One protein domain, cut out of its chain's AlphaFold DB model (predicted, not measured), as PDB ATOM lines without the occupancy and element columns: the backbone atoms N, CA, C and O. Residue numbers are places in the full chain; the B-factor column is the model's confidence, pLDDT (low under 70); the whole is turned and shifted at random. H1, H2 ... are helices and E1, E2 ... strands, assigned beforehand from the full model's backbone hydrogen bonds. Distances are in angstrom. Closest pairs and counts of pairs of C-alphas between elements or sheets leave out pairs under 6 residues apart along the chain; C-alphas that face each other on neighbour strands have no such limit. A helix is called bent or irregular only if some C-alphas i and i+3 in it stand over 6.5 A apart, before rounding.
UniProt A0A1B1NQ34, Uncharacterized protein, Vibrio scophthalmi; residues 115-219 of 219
ATOM      1  N   GLU A 115     179.117 215.845 182.382       93.50
ATOM      2  CA  GLU A 115     177.730 216.216 182.107       93.50
ATOM      3  C   GLU A 115     177.171 215.424 180.920       93.50
ATOM      4  O   GLU A 115     177.798 215.276 179.868       93.50
ATOM      5  N   ALA A 116     175.956 214.911 181.085       92.75
ATOM      6  CA  ALA A 116     175.314 214.074 180.095       92.75
ATOM      7  C   ALA A 116     173.795 214.232 180.107       92.75
ATOM      8  O   ALA A 116     173.152 214.435 181.138       92.75
ATOM      9  N   ILE A 117     173.221 214.055 178.921       91.38
ATOM     10  CA  ILE A 117     171.788 213.872 178.730       91.38
ATOM     11  C   ILE A 117     171.578 212.444 178.251       91.38
ATOM     12  O   ILE A 117     172.191 212.023 177.261       91.38
ATOM     13  N   ILE A 118     170.721 211.712 178.956       91.75
ATOM     14  CA  ILE A 118     170.314 210.364 178.579       91.75
ATOM     15  C   ILE A 118     168.810 210.296 178.352       91.75
ATOM     16  O   ILE A 118     168.047 211.053 178.940       91.75
ATOM     17  N   LEU A 119     168.384 209.364 177.517       91.31
ATOM     18  CA  LEU A 119     166.993 209.023 177.307       91.31
ATOM     19  C   LEU A 119     166.753 207.660 177.928       91.31
ATOM     20  O   LEU A 119     167.494 206.708 177.659       91.31
ATOM     21  N   ASN A 120     165.741 207.581 178.781       92.44
ATOM     22  CA  ASN A 120     165.370 206.331 179.413       92.44
ATOM     23  C   ASN A 120     163.854 206.205 179.530       92.44
ATOM     24  O   ASN A 120     163.145 207.200 179.663       92.44
ATOM     25  N   SER A 121     163.373 204.971 179.471       92.50
ATOM     26  CA  SER A 121     161.953 204.657 179.545       92.50
ATOM     27  C   SER A 121     161.512 204.439 180.988       92.50
ATOM     28  O   SER A 121     162.223 203.795 181.772       92.50
ATOM     29  N   VAL A 122     160.314 204.903 181.307       94.00
ATOM     30  CA  VAL A 122     159.647 204.639 182.577       94.00
ATOM     31  C   VAL A 122     159.192 203.187 182.621       94.00
ATOM     32  O   VAL A 122     158.626 202.663 181.667       94.00
ATOM     33  N   LYS A 123     159.425 202.528 183.753       94.19
ATOM     34  CA  LYS A 123     158.865 201.208 184.032       94.19
ATOM     35  C   LYS A 123     157.446 201.340 184.570       94.19
ATOM     36  O   LYS A 123     156.509 200.791 184.009       94.19
ATOM     37  N   GLU A 124     157.308 202.061 185.675       94.19
ATOM     38  CA  GLU A 124     156.039 202.315 186.354       94.19
ATOM     39  C   GLU A 124     156.204 203.493 187.323       94.19
ATOM     40  O   GLU A 124     157.317 203.808 187.762       94.19
ATOM     41  N   THR A 125     155.104 204.143 187.686       92.69
ATOM     42  CA  THR A 125     155.101 205.155 188.744       92.69
ATOM     43  C   THR A 125     155.183 204.485 190.117       92.69
ATOM     44  O   THR A 125     154.736 203.354 190.317       92.69
ATOM     45  N   ARG A 126     155.795 205.155 191.101       88.56
ATOM     46  CA  ARG A 126     155.775 204.652 192.482       88.56
ATOM     47  C   ARG A 126     154.349 204.746 193.047       88.56
ATOM     48  O   ARG A 126     153.485 205.395 192.485       88.56
ATOM     49  N   HIS A 127     154.053 204.095 194.166       87.25
ATOM     50  CA  HIS A 127     152.734 204.258 194.777       87.25
ATOM     51  C   HIS A 127     152.579 205.664 195.380       87.25
ATOM     52  O   HIS A 127     153.267 205.976 196.356       87.25
ATOM     53  N   GLY A 128     151.669 206.464 194.814       87.00
ATOM     54  CA  GLY A 128     151.344 207.827 195.245       87.00
ATOM     55  C   GLY A 128     152.416 208.868 194.900       87.00
ATOM     56  O   GLY A 128     153.612 208.596 195.005       87.00
ATOM     57  N   TYR A 129     151.979 210.078 194.528       88.81
ATOM     58  CA  TYR A 129     152.881 211.199 194.238       88.81
ATOM     59  C   TYR A 129     153.682 211.619 195.482       88.81
ATOM     60  O   TYR A 129     154.908 211.723 195.424       88.81
ATOM     61  N   LYS A 130     152.986 211.774 196.619       87.44
ATOM     62  CA  LYS A 130     153.576 212.014 197.943       87.44
ATOM     63  C   LYS A 130     153.640 210.707 198.719       87.44
ATOM     64  O   LYS A 130     152.608 210.128 199.058       87.44
ATOM     65  N   ASN A 131     154.844 210.231 199.009       77.50
ATOM     66  CA  ASN A 131     155.067 209.007 199.781       77.50
ATOM     67  C   ASN A 131     156.233 209.213 200.766       77.50
ATOM     68  O   ASN A 131     156.824 210.285 200.826       77.50
ATOM     69  N   LYS A 132     156.588 208.202 201.568       73.50
ATOM     70  CA  LYS A 132     157.766 208.245 202.448       73.50
ATOM     71  C   LYS A 132     159.043 208.394 201.603       73.50
ATOM     72  O   LYS A 132     159.561 207.403 201.077       73.50
ATOM     73  N   GLY A 133     159.533 209.626 201.478       77.12
ATOM     74  CA  GLY A 133     160.714 209.987 200.695       77.12
ATOM     75  C   GLY A 133     160.487 211.246 199.850       77.12
ATOM     76  O   GLY A 133     159.557 211.993 200.132       77.12
ATOM     77  N   PRO A 134     161.342 211.493 198.845       84.62
ATOM     78  CA  PRO A 134     161.110 212.551 197.864       84.62
ATOM     79  C   PRO A 134     159.849 212.278 197.029       84.62
ATOM     80  O   PRO A 134     159.515 211.120 196.768       84.62
ATOM     81  N   ASP A 135     159.173 213.348 196.614       91.62
ATOM     82  CA  ASP A 135     157.941 213.296 195.819       91.62
ATOM     83  C   ASP A 135     158.218 212.946 194.345       91.62
ATOM     84  O   ASP A 135     159.348 213.052 193.852       91.62
ATOM     85  N   GLY A 136     157.177 212.516 193.626       91.81
ATOM     86  CA  GLY A 136     157.231 212.351 192.171       91.81
ATOM     87  C   GLY A 136     158.184 211.248 191.709       91.81
ATOM     88  O   GLY A 136     158.895 211.412 190.719       91.81
ATOM     89  N   CYS A 137     158.256 210.136 192.443       93.62
ATOM     90  CA  CYS A 137     159.154 209.036 192.098       93.62
ATOM     91  C   CYS A 137     158.589 208.119 191.009       93.62
ATOM     92  O   CYS A 137     157.440 207.675 191.090       93.62
ATOM     93  N   VAL A 138     159.441 207.743 190.058       94.25
ATOM     94  CA  VAL A 138     159.144 206.774 188.996       94.25
ATOM     95  C   VAL A 138     160.261 205.747 188.889       94.25
ATOM     96  O   VAL A 138     161.444 206.080 189.002       94.25
ATOM     97  N   TYR A 139     159.893 204.486 188.689       94.31
ATOM     98  CA  TYR A 139     160.850 203.434 188.384       94.31
ATOM     99  C   TYR A 139     161.268 203.534 186.923       94.31
ATOM    100  O   TYR A 139     160.447 203.792 186.043       94.31
ATOM    101  N   ILE A 140     162.548 203.308 186.662       93.50
ATOM    102  CA  ILE A 140     163.150 203.469 185.342       93.50
ATOM    103  C   ILE A 140     163.676 202.114 184.867       93.50
ATOM    104  O   ILE A 140     164.269 201.363 185.645       93.50
ATOM    105  N   ASN A 141     163.470 201.785 183.591       91.75
ATOM    106  CA  ASN A 141     163.996 200.545 183.025       91.75
ATOM    107  C   ASN A 141     165.536 200.568 182.911       91.75
ATOM    108  O   ASN A 141     166.189 201.612 182.983       91.75
ATOM    109  N   GLY A 142     166.128 199.380 182.767       87.31
ATOM    110  CA  GLY A 142     167.585 199.203 182.708       87.31
ATOM    111  C   GLY A 142     168.275 199.170 184.076       87.31
ATOM    112  O   GLY A 142     169.460 198.848 184.144       87.31
ATOM    113  N   TYR A 143     167.530 199.427 185.155       91.25
ATOM    114  CA  TYR A 143     168.018 199.341 186.525       91.25
ATOM    115  C   TYR A 143     167.058 198.526 187.399       91.25
ATOM    116  O   TYR A 143     165.882 198.861 187.531       91.25
ATOM    117  N   ARG A 144     167.532 197.425 187.987       89.00
ATOM    118  CA  ARG A 144     166.665 196.426 188.646       89.00
ATOM    119  C   ARG A 144     166.852 196.343 190.152       89.00
ATOM    120  O   ARG A 144     165.963 195.851 190.843       89.00
ATOM    121  N   PHE A 145     167.984 196.805 190.670       88.12
ATOM    122  CA  PHE A 145     168.293 196.660 192.087       88.12
ATOM    123  C   PHE A 145     167.539 197.663 192.962       88.12
ATOM    124  O   PHE A 145     167.327 198.821 192.596       88.12
ATOM    125  N   TRP A 146     167.149 197.207 194.152       82.31
ATOM    126  CA  TRP A 146     166.511 198.041 195.165       82.31
ATOM    127  C   TRP A 146     167.413 199.221 195.554       82.31
ATOM    128  O   TRP A 146     168.629 199.068 195.642       82.31
ATOM    129  N   TYR A 147     166.813 200.401 195.749       80.69
ATOM    130  CA  TYR A 147     167.504 201.695 195.879       80.69
ATOM    131  C   TYR A 147     168.349 202.130 194.674       80.69
ATOM    132  O   TYR A 147     169.031 203.148 194.767       80.69
ATOM    133  N   ASN A 148     168.289 201.427 193.547       90.25
ATOM    134  CA  ASN A 148     169.036 201.758 192.339       90.25
ATOM    135  C   ASN A 148     168.142 201.811 191.091       90.25
ATOM    136  O   ASN A 148     168.659 201.764 189.990       90.25
ATOM    137  N   ASN A 149     166.816 201.859 191.230       92.06
ATOM    138  CA  ASN A 149     165.878 201.616 190.127       92.06
ATOM    139  C   ASN A 149     164.816 202.704 189.928       92.06
ATOM    140  O   ASN A 149     163.881 202.510 189.154       92.06
ATOM    141  N   PHE A 150     164.925 203.829 190.629       92.44
ATOM    142  CA  PHE A 150     163.969 204.924 190.529       92.44
ATOM    143  C   PHE A 150     164.668 206.279 190.530       92.44
ATOM    144  O   PHE A 150     165.746 206.441 191.099       92.44
ATOM    145  N   ILE A 151     164.005 207.256 189.925       93.06
ATOM    146  CA  ILE A 151     164.317 208.683 190.044       93.06
ATOM    147  C   ILE A 151     163.121 209.384 190.681       93.06
ATOM    148  O   ILE A 151     162.019 208.838 190.674       93.06
ATOM    149  N   CYS A 152     163.327 210.571 191.241       92.00
ATOM    150  CA  CYS A 152     162.269 211.353 191.884       92.00
ATOM    151  C   CYS A 152     162.359 212.826 191.484       92.00
ATOM    152  O   CYS A 152     163.321 213.233 190.837       92.00
ATOM    153  N   GLY A 153     161.370 213.623 191.883       92.38
ATOM    154  CA  GLY A 153     161.302 215.044 191.550       92.38
ATOM    155  C   GLY A 153     160.597 215.342 190.229       92.38
ATOM    156  O   GLY A 153     160.829 216.408 189.666       92.38
ATOM    157  N   LEU A 154     159.763 214.421 189.729       93.88
ATOM    158  CA  LEU A 154     158.764 214.786 188.724       93.88
ATOM    159  C   LEU A 154     157.741 215.741 189.345       93.88
ATOM    160  O   LEU A 154     157.452 215.636 190.536       93.88
ATOM    161  N   THR A 155     157.198 216.657 188.543       94.19
ATOM    162  CA  THR A 155     156.030 217.454 188.929       94.19
ATOM    163  C   THR A 155     154.814 216.545 189.084       94.19
ATOM    164  O   THR A 155     154.760 215.448 188.525       94.19
ATOM    165  N   GLU A 156     153.827 216.992 189.857       94.25
ATOM    166  CA  GLU A 156     152.596 216.232 190.083       94.25
ATOM    167  C   GLU A 156     151.868 215.943 188.765       94.25
ATOM    168  O   GLU A 156     151.494 214.804 188.499       94.25
ATOM    169  N   GLU A 157     151.767 216.958 187.907       93.00
ATOM    170  CA  GLU A 157     151.183 216.873 186.568       93.00
ATOM    171  C   GLU A 157     151.893 215.815 185.712       93.00
ATOM    172  O   GLU A 157     151.264 214.854 185.266       93.00
ATOM    173  N   ASP A 158     153.219 215.916 185.559       92.88
ATOM    174  CA  ASP A 158     153.981 214.967 184.743       92.88
ATOM    175  C   ASP A 158     153.917 213.544 185.304       92.88
ATOM    176  O   ASP A 158     153.893 212.576 184.542       92.88
ATOM    177  N   TRP A 159     153.882 213.400 186.630       94.81
ATOM    178  CA  TRP A 159     153.813 212.104 187.294       94.81
ATOM    179  C   TRP A 159     152.480 211.392 187.049       94.81
ATOM    180  O   TRP A 159     152.471 210.178 186.852       94.81
ATOM    181  N   TYR A 160     151.365 212.130 187.037       92.94
ATOM    182  CA  TYR A 160     150.050 211.576 186.702       92.94
ATOM    183  C   TYR A 160     149.906 211.247 185.213       92.94
ATOM    184  O   TYR A 160     149.136 210.356 184.853       92.94
ATOM    185  N   GLU A 161     150.635 211.950 184.348       91.94
ATOM    186  CA  GLU A 161     150.573 211.729 182.907       91.94
ATOM    187  C   GLU A 161     151.496 210.619 182.403       91.94
ATOM    188  O   GLU A 161     151.186 209.998 181.383       91.94
ATOM    189  N   VAL A 162     152.637 210.399 183.063       91.81
ATOM    190  CA  VAL A 162     153.634 209.409 182.648       91.81
ATOM    191  C   VAL A 162     153.070 207.992 182.727       91.81
ATOM    192  O   VAL A 162     152.521 207.557 183.741       91.81
ATOM    193  N   LYS A 163     153.266 207.239 181.646       92.12
ATOM    194  CA  LYS A 163     152.868 205.837 181.515       92.12
ATOM    195  C   LYS A 163     154.090 204.924 181.387       92.12
ATOM    196  O   LYS A 163     155.188 205.388 181.072       92.12
ATOM    197  N   PRO A 164     153.927 203.613 181.635       92.44
ATOM    198  CA  PRO A 164     154.945 202.630 181.284       92.44
ATOM    199  C   PRO A 164     155.411 202.783 179.831       92.44
ATOM    200  O   PRO A 164     154.603 203.056 178.947       92.44
ATOM    201  N   ASP A 165     156.713 202.602 179.617       90.31
ATOM    202  CA  ASP A 165     157.450 202.785 178.361       90.31
ATOM    203  C   ASP A 165     157.564 204.235 177.844       90.31
ATOM    204  O   ASP A 165     158.266 204.474 176.856       90.31
ATOM    205  N   ASP A 166     157.000 205.229 178.543       91.62
ATOM    206  CA  ASP A 166     157.223 206.637 178.206       91.62
ATOM    207  C   ASP A 166     158.696 207.020 178.350       91.62
ATOM    208  O   ASP A 166     159.371 206.640 179.309       91.62
ATOM    209  N   VAL A 167     159.203 207.808 177.401       90.94
ATOM    210  CA  VAL A 167     160.613 208.202 177.361       90.94
ATOM    211  C   VAL A 167     160.804 209.552 178.038       90.94
ATOM    212  O   VAL A 167     160.252 210.569 177.616       90.94
ATOM    213  N   LEU A 168     161.660 209.569 179.056       92.62
ATOM    214  CA  LEU A 168     162.119 210.779 179.722       92.62
ATOM    215  C   LEU A 168     163.519 211.150 179.242       92.62
ATOM    216  O   LEU A 168     164.414 210.305 179.150       92.62
ATOM    217  N   VAL A 169     163.720 212.441 178.984       92.75
ATOM    218  CA  VAL A 169     165.041 213.026 178.759       92.75
ATOM    219  C   VAL A 169     165.598 213.425 180.113       92.75
ATOM    220  O   VAL A 169     165.135 214.383 180.723       92.75
ATOM    221  N   LEU A 170     166.586 212.689 180.598       93.88
ATOM    222  CA  LEU A 170     167.206 212.896 181.898       93.88
ATOM    223  C   LEU A 170     168.500 213.690 181.729       93.88
ATOM    224  O   LEU A 170     169.381 213.307 180.958       93.88
ATOM    225  N   LYS A 171     168.627 214.784 182.478       94.56
ATOM    226  CA  LYS A 171     169.840 215.597 182.578       94.56
ATOM    227  C   LYS A 171     170.593 215.237 183.855       94.56
ATOM    228  O   LYS A 171     169.987 215.065 184.916       94.56
ATOM    229  N   GLY A 172     171.913 215.155 183.750       94.69
ATOM    230  CA  GLY A 172     172.760 214.848 184.887       94.69
ATOM    231  C   GLY A 172     174.217 214.657 184.501       94.69
ATOM    232  O   GLY A 172     174.704 215.330 183.594       94.69
ATOM    233  N   SER A 173     174.894 213.723 185.162       95.06
ATOM    234  CA  SER A 173     176.260 213.318 184.818       95.06
ATOM    235  C   SER A 173     176.353 211.814 184.558       95.06
ATOM    236  O   SER A 173     175.645 211.016 185.174       95.06
ATOM    237  N   LYS A 174     177.197 211.401 183.607       94.50
ATOM    238  CA  LYS A 174     177.385 209.998 183.206       94.50
ATOM    239  C   LYS A 174     178.852 209.613 183.320       94.50
ATOM    240  O   LYS A 174     179.742 210.387 182.990       94.50
ATOM    241  N   SER A 175     179.099 208.380 183.743       94.75
ATOM    242  CA  SER A 175     180.399 207.723 183.606       94.75
ATOM    243  C   SER A 175     180.199 206.235 183.330       94.75
ATOM    244  O   SER A 175     179.066 205.752 183.260       94.75
ATOM    245  N   ALA A 176     181.289 205.476 183.205       92.19
ATOM    246  CA  ALA A 176     181.215 204.018 183.100       92.19
ATOM    247  C   ALA A 176     180.534 203.359 184.321       92.19
ATOM    248  O   ALA A 176     180.003 202.255 184.212       92.19
ATOM    249  N   ILE A 177     180.522 204.043 185.471       94.94
ATOM    250  CA  ILE A 177     179.936 203.543 186.718       94.94
ATOM    251  C   ILE A 177     178.411 203.647 186.714       94.94
ATOM    252  O   ILE A 177     177.740 202.781 187.273       94.94
ATOM    253  N   GLY A 178     177.847 204.691 186.106       94.19
ATOM    254  CA  GLY A 178     176.424 204.985 186.239       94.19
ATOM    255  C   GLY A 178     176.024 206.370 185.741       94.19
ATOM    256  O   GLY A 178     176.742 207.001 184.962       94.19
ATOM    257  N   PHE A 179     174.865 206.826 186.208       95.25
ATOM    258  CA  PHE A 179     174.273 208.116 185.878       95.25
ATOM    259  C   PHE A 179     173.726 208.810 187.131       95.25
ATOM    260  O   PHE A 179     172.887 208.242 187.830       95.25
ATOM    261  N   SER A 180     174.166 210.037 187.404       94.94
ATOM    262  CA  SER A 180     173.624 210.874 188.473       94.94
ATOM    263  C   SER A 180     172.533 211.781 187.930       94.94
ATOM    264  O   SER A 180     172.795 212.613 187.068       94.94
ATOM    265  N   TYR A 181     171.306 211.609 188.418       94.12
ATOM    266  CA  TYR A 181     170.145 212.373 187.979       94.12
ATOM    267  C   TYR A 181     170.082 213.749 188.654       94.12
ATOM    268  O   TYR A 181     170.202 213.854 189.873       94.12
ATOM    269  N   GLN A 182     169.837 214.792 187.857       93.19
ATOM    270  CA  GLN A 182     169.659 216.169 188.337       93.19
ATOM    271  C   GLN A 182     168.322 216.784 187.906       93.19
ATOM    272  O   GLN A 182     167.816 217.681 188.575       93.19
ATOM    273  N   GLY A 183     167.747 216.331 186.791       92.12
ATOM    274  CA  GLY A 183     166.465 216.826 186.304       92.12
ATOM    275  C   GLY A 183     165.992 216.093 185.057       92.12
ATOM    276  O   GLY A 183     166.721 215.282 184.483       92.12
ATOM    277  N   TYR A 184     164.769 216.388 184.623       93.50
ATOM    278  CA  TYR A 184     164.150 215.738 183.471       93.50
ATOM    279  C   TYR A 184     163.448 216.735 182.546       93.50
ATOM    280  O   TYR A 184     163.175 217.880 182.909       93.50
ATOM    281  N   LYS A 185     163.152 216.268 181.333       89.62
ATOM    282  CA  LYS A 185     162.162 216.830 180.416       89.62
ATOM    283  C   LYS A 185     161.360 215.693 179.791       89.62
ATOM    284  O   LYS A 185     161.927 214.658 179.431       89.62
ATOM    285  N   LYS A 186     160.056 215.898 179.633       83.50
ATOM    286  CA  LYS A 186     159.174 214.975 178.918       83.50
ATOM    287  C   LYS A 186     159.323 215.166 177.409       83.50
ATOM    288  O   LYS A 186     159.413 216.295 176.924       83.50
ATOM    289  N   LEU A 187     159.360 214.064 176.665       81.44
ATOM    290  CA  LEU A 187     159.242 214.112 175.212       81.44
ATOM    291  C   LEU A 187     157.772 214.355 174.847       81.44
ATOM    292  O   LEU A 187     156.903 213.618 175.292       81.44
ATOM    293  N   THR A 188     157.484 215.379 174.045       77.94
ATOM    294  CA  THR A 188     156.103 215.715 173.647       77.94
ATOM    295  C   THR A 188     155.694 215.107 172.305       77.94
ATOM    296  O   THR A 188     154.506 215.017 172.003       77.94
ATOM    297  N   SER A 189     156.657 214.682 171.484       83.69
ATOM    298  CA  SER A 189     156.386 214.052 170.188       83.69
ATOM    299  C   SER A 189     156.105 212.560 170.360       83.69
ATOM    300  O   SER A 189     157.007 211.795 170.705       83.69
ATOM    301  N   SER A 190     154.869 212.146 170.070       81.88
ATOM    302  CA  SER A 190     154.414 210.754 170.187       81.88
ATOM    303  C   SER A 190     155.192 209.792 169.289       81.88
ATOM    304  O   SER A 190     155.591 208.723 169.741       81.88
ATOM    305  N   LEU A 191     155.459 210.187 168.039       82.00
ATOM    306  CA  LEU A 191     156.238 209.385 167.094       82.00
ATOM    307  C   LEU A 191     157.666 209.172 167.608       82.00
ATOM    308  O   LEU A 191     158.136 208.042 167.688       82.00
ATOM    309  N   LEU A 192     158.333 210.254 168.024       82.81
ATOM    310  CA  LEU A 192     159.703 210.187 168.529       82.81
ATOM    311  C   LEU A 192     159.794 209.340 169.807       82.81
ATOM    312  O   LEU A 192     160.730 208.562 169.980       82.81
ATOM    313  N   GLN A 193     158.801 209.461 170.686       85.06
ATOM    314  CA  GLN A 193     158.700 208.674 171.909       85.06
ATOM    315  C   GLN A 193     158.572 207.177 171.607       85.06
ATOM    316  O   GLN A 193     159.317 206.388 172.185       85.06
ATOM    317  N   GLN A 194     157.708 206.791 170.661       84.88
ATOM    318  CA  GLN A 194     157.560 205.398 170.225       84.88
ATOM    319  C   GLN A 194     158.853 204.851 169.610       84.88
ATOM    320  O   GLN A 194     159.326 203.794 170.027       84.88
ATOM    321  N   THR A 195     159.476 205.595 168.690       85.56
ATOM    322  CA  THR A 195     160.732 205.178 168.048       85.56
ATOM    323  C   THR A 195     161.835 204.931 169.077       85.56
ATOM    324  O   THR A 195     162.536 203.922 169.019       85.56
ATOM    325  N   ILE A 196     161.991 205.830 170.051       86.12
ATOM    326  CA  ILE A 196     163.037 205.705 171.071       86.12
ATOM    327  C   ILE A 196     162.705 204.587 172.064       86.12
ATOM    328  O   ILE A 196     163.601 203.822 172.422       86.12
ATOM    329  N   ALA A 197     161.441 204.435 172.467       85.44
ATOM    330  CA  ALA A 197     161.006 203.358 173.353       85.44
ATOM    331  C   ALA A 197     161.274 201.971 172.742       85.44
ATOM    332  O   ALA A 197     161.846 201.101 173.404       85.44
ATOM    333  N   GLU A 198     160.946 201.770 171.463       86.62
ATOM    334  CA  GLU A 198     161.221 200.513 170.758       86.62
ATOM    335  C   GLU A 198     162.719 200.204 170.690       86.62
ATOM    336  O   GLU A 198     163.136 199.065 170.918       86.62
ATOM    337  N   ARG A 199     163.555 201.216 170.432       84.50
ATOM    338  CA  ARG A 199     165.015 201.050 170.404       84.50
ATOM    339  C   ARG A 199     165.587 200.727 171.775       84.50
ATOM    340  O   ARG A 199     166.412 199.820 171.879       84.50
ATOM    341  N   LEU A 200     165.131 201.418 172.819       85.94
ATOM    342  CA  LEU A 200     165.498 201.095 174.196       85.94
ATOM    343  C   LEU A 200     165.165 199.631 174.486       85.94
ATOM    344  O   LEU A 200     166.036 198.893 174.934       85.94
ATOM    345  N   LYS A 201     163.963 199.173 174.130       86.12
ATOM    346  CA  LYS A 201     163.548 197.774 174.301       86.12
ATOM    347  C   LYS A 201     164.448 196.793 173.538       86.12
ATOM    348  O   LYS A 201     164.884 195.802 174.123       86.12
ATOM    349  N   GLN A 202     164.789 197.080 172.278       86.81
ATOM    350  CA  GLN A 202     165.720 196.265 171.477       86.81
ATOM    351  C   GLN A 202     167.120 196.172 172.106       86.81
ATOM    352  O   GLN A 202     167.775 195.139 171.998       86.81
ATOM    353  N   GLN A 203     167.571 197.222 172.796       84.19
ATOM    354  CA  GLN A 203     168.859 197.263 173.495       84.19
ATOM    355  C   GLN A 203     168.783 196.793 174.960       84.19
ATOM    356  O   GLN A 203     169.692 197.066 175.748       84.19
ATOM    357  N   GLY A 204     167.705 196.108 175.356       82.88
ATOM    358  CA  GLY A 204     167.534 195.622 176.728       82.88
ATOM    359  C   GLY A 204     167.363 196.747 177.754       82.88
ATOM    360  O   GLY A 204     167.791 196.611 178.897       82.88
ATOM    361  N   TYR A 205     166.758 197.858 177.337       86.06
ATOM    362  CA  TYR A 205     166.499 199.075 178.109       86.06
ATOM    363  C   TYR A 205     167.747 199.812 178.604       86.06
ATOM    364  O   TYR A 205     167.728 200.498 179.628       86.06
ATOM    365  N   LYS A 206     168.857 199.700 177.874       83.88
ATOM    366  CA  LYS A 206     170.057 200.487 178.154       83.88
ATOM    367  C   LYS A 206     169.825 201.945 177.750       83.88
ATOM    368  O   LYS A 206     169.488 202.214 176.604       83.88
ATOM    369  N   ALA A 207     170.023 202.882 178.678       83.88
ATOM    370  CA  ALA A 207     169.794 204.300 178.411       83.88
ATOM    371  C   ALA A 207     170.680 204.833 177.270       83.88
ATOM    372  O   ALA A 207     171.903 204.644 177.283       83.88
ATOM    373  N   LEU A 208     170.061 205.557 176.338       84.12
ATOM    374  CA  LEU A 208     170.721 206.178 175.188       84.12
ATOM    375  C   LEU A 208     171.241 207.563 175.563       84.12
ATOM    376  O   LEU A 208     170.592 208.290 176.300       84.12
ATOM    377  N   THR A 209     172.395 207.968 175.059       84.56
ATOM    378  CA  THR A 209     172.862 209.359 175.115       84.56
ATOM    379  C   THR A 209     172.119 210.223 174.100       84.56
ATOM    380  O   THR A 209     171.580 209.722 173.114       84.56
ATOM    381  N   LEU A 210     172.144 211.545 174.288       77.12
ATOM    382  CA  LEU A 210     171.567 212.474 173.313       77.12
ATOM    383  C   LEU A 210     172.160 212.303 171.905       77.12
ATOM    384  O   LEU A 210     171.414 212.353 170.938       77.12
ATOM    385  N   LYS A 211     173.473 212.060 171.780       80.00
ATOM    386  CA  LYS A 211     174.115 211.820 170.474       80.00
ATOM    387  C   LYS A 211     173.602 210.542 169.810       80.00
ATOM    388  O   LYS A 211     173.316 210.557 168.619       80.00
ATOM    389  N   GLU A 212     173.455 209.461 170.577       79.81
ATOM    390  CA  GLU A 212     172.883 208.203 170.077       79.81
ATOM    391  C   GLU A 212     171.421 208.395 169.658       79.81
ATOM    392  O   GLU A 212     171.027 207.930 168.597       79.81
ATOM    393  N   ALA A 213     170.636 209.147 170.433       73.31
ATOM    394  CA  ALA A 213     169.262 209.483 170.072       73.31
ATOM    395  C   ALA A 213     169.171 210.390 168.834       73.31
ATOM    396  O   ALA A 213     168.320 210.168 167.984       73.31
ATOM    397  N   GLN A 214     170.052 211.382 168.689       73.75
ATOM    398  CA  GLN A 214     170.089 212.262 167.516       73.75
ATOM    399  C   GLN A 214     170.462 211.504 166.242       73.75
ATOM    400  O   GLN A 214     169.816 211.700 165.215       73.75
ATOM    401  N   ALA A 215     171.437 210.593 166.321       73.38
ATOM    402  CA  ALA A 215     171.817 209.735 165.202       73.38
ATOM    403  C   ALA A 215     170.656 208.850 164.707       73.38
ATOM    404  O   ALA A 215     170.619 208.494 163.532       73.38
ATOM    405  N   LEU A 216     169.703 208.520 165.587       63.38
ATOM    406  CA  LEU A 216     168.517 207.725 165.259       63.38
ATOM    407  C   LEU A 216     167.415 208.525 164.551       63.38
ATOM    408  O   LEU A 216     166.596 207.920 163.874       63.38
ATOM    409  N   VAL A 217     167.377 209.851 164.711       60.69
ATOM    410  CA  VAL A 217     166.381 210.724 164.052       60.69
ATOM    411  C   VAL A 217     166.863 211.183 162.672       60.69
ATOM    412  O   VAL A 217     166.063 211.589 161.838       60.69
ATOM    413  N   SER A 218     168.173 211.132 162.423       58.41
ATOM    414  CA  SER A 218     168.790 211.516 161.148       58.41
ATOM    415  C   SER A 218     168.853 210.397 160.095       58.41
ATOM    416  O   SER A 218     169.452 210.615 159.043       58.41
ATOM    417  N   GLN A 219     168.306 209.212 160.385       47.44
ATOM    418  CA  GLN A 219     168.213 208.060 159.472       47.44
ATOM    419  C   GLN A 219     166.778 207.879 158.990       47.44
ATOM    420  O   GLN A 219     166.619 207.532 157.801       47.44
TER     421      GLN A 219
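AT A GLANCE: This is residues 115 to 219 of the 219 residues of an uncharacterized protein of Vibrio scophthalmi (UniProt A0A1B1NQ34). A small antiparallel sheet of four strands, curled like part of a barrel, has helix H2 packed across E1 and E3, with the shorter H3 beside the strands next to H2. Long bent strand E1 runs through the middle, pairing first with E3 and then, past its bend, with the short E2; at the far end of the longest axis from H3, the loop of residues 126 to 137 reaches out, and small H1 only grazes the sheet. The printed part has 105 residues with four named strands and three named helices, along the chain E1 E2 H1 E3 E4 H2 H3; the sheet order is E2 E1 E3 E4, and the class is mixed, helices and strands. It is compact, with a radius of gyration of the C-alphas of 13.1 A and spans of 44 by 31 by 22 A.

IN THESE COORDINATES: Strand E1, residues 115 to 125, begins with C-alpha 115 at (177.730, 216.216, 182.107), is 26.0 A long and bends by 67 degrees at residue 122. E3, residues 167 to 175, is 20.8 A long, and E4, residues 178 to 186, is 21.2 A. E2 is residues 138 to 140. H2, residues 190 to 202, is 18.4 A long and begins at C-alpha 190, (154.414, 210.754, 170.187). H1 is residues 156 to 161; H3, residues 210 to 217, ends at C-alpha 217, (166.381, 210.724, 164.052).

HOW THE PARTS SIT: The sheet is strongly twisted, with edge strands E2 and E4. E1 and E3 are antiparallel, with N 118 and O 170 2.9 A apart, within hydrogen-bond range. In the hairpin E1 and E2, N 123 and O 139 are 2.8 A apart; in the hairpin E3 and E4, N 171 and O 183 are 2.8 A apart, both within hydrogen-bond range. H2 is on the sheet at a height over the sheet of 9.0 A, over E1 and E3; on the local plane it runs across the strands, at 87 degrees to E1. Its closest C-alphas to E3 are those of Val 167 and Gln 193, 5.8 A. H3 is on the sheet but over none of the strands; Ile 117 and Leu 210 have the closest C-alphas of E1 and H3, 5.6 A. H2 and H3 are close but not clearly touching, with closest C-alphas Ile 196 and Ala 213, 7.3 A. H1 only grazes the sheet with residues 158 to 161 and is apart from H2 and H3. In H1, H2 and H3 every O i to N i+4 pair is within hydrogen-bond range.

THE WHOLE: The C-alphas of Lys 132 and Gln 219, the two farthest apart, are 44.2 A apart. The printed part has no cut. The links E1 to E2 and E2 to H1 are long. Residues 216 to 219 have pLDDT under 70.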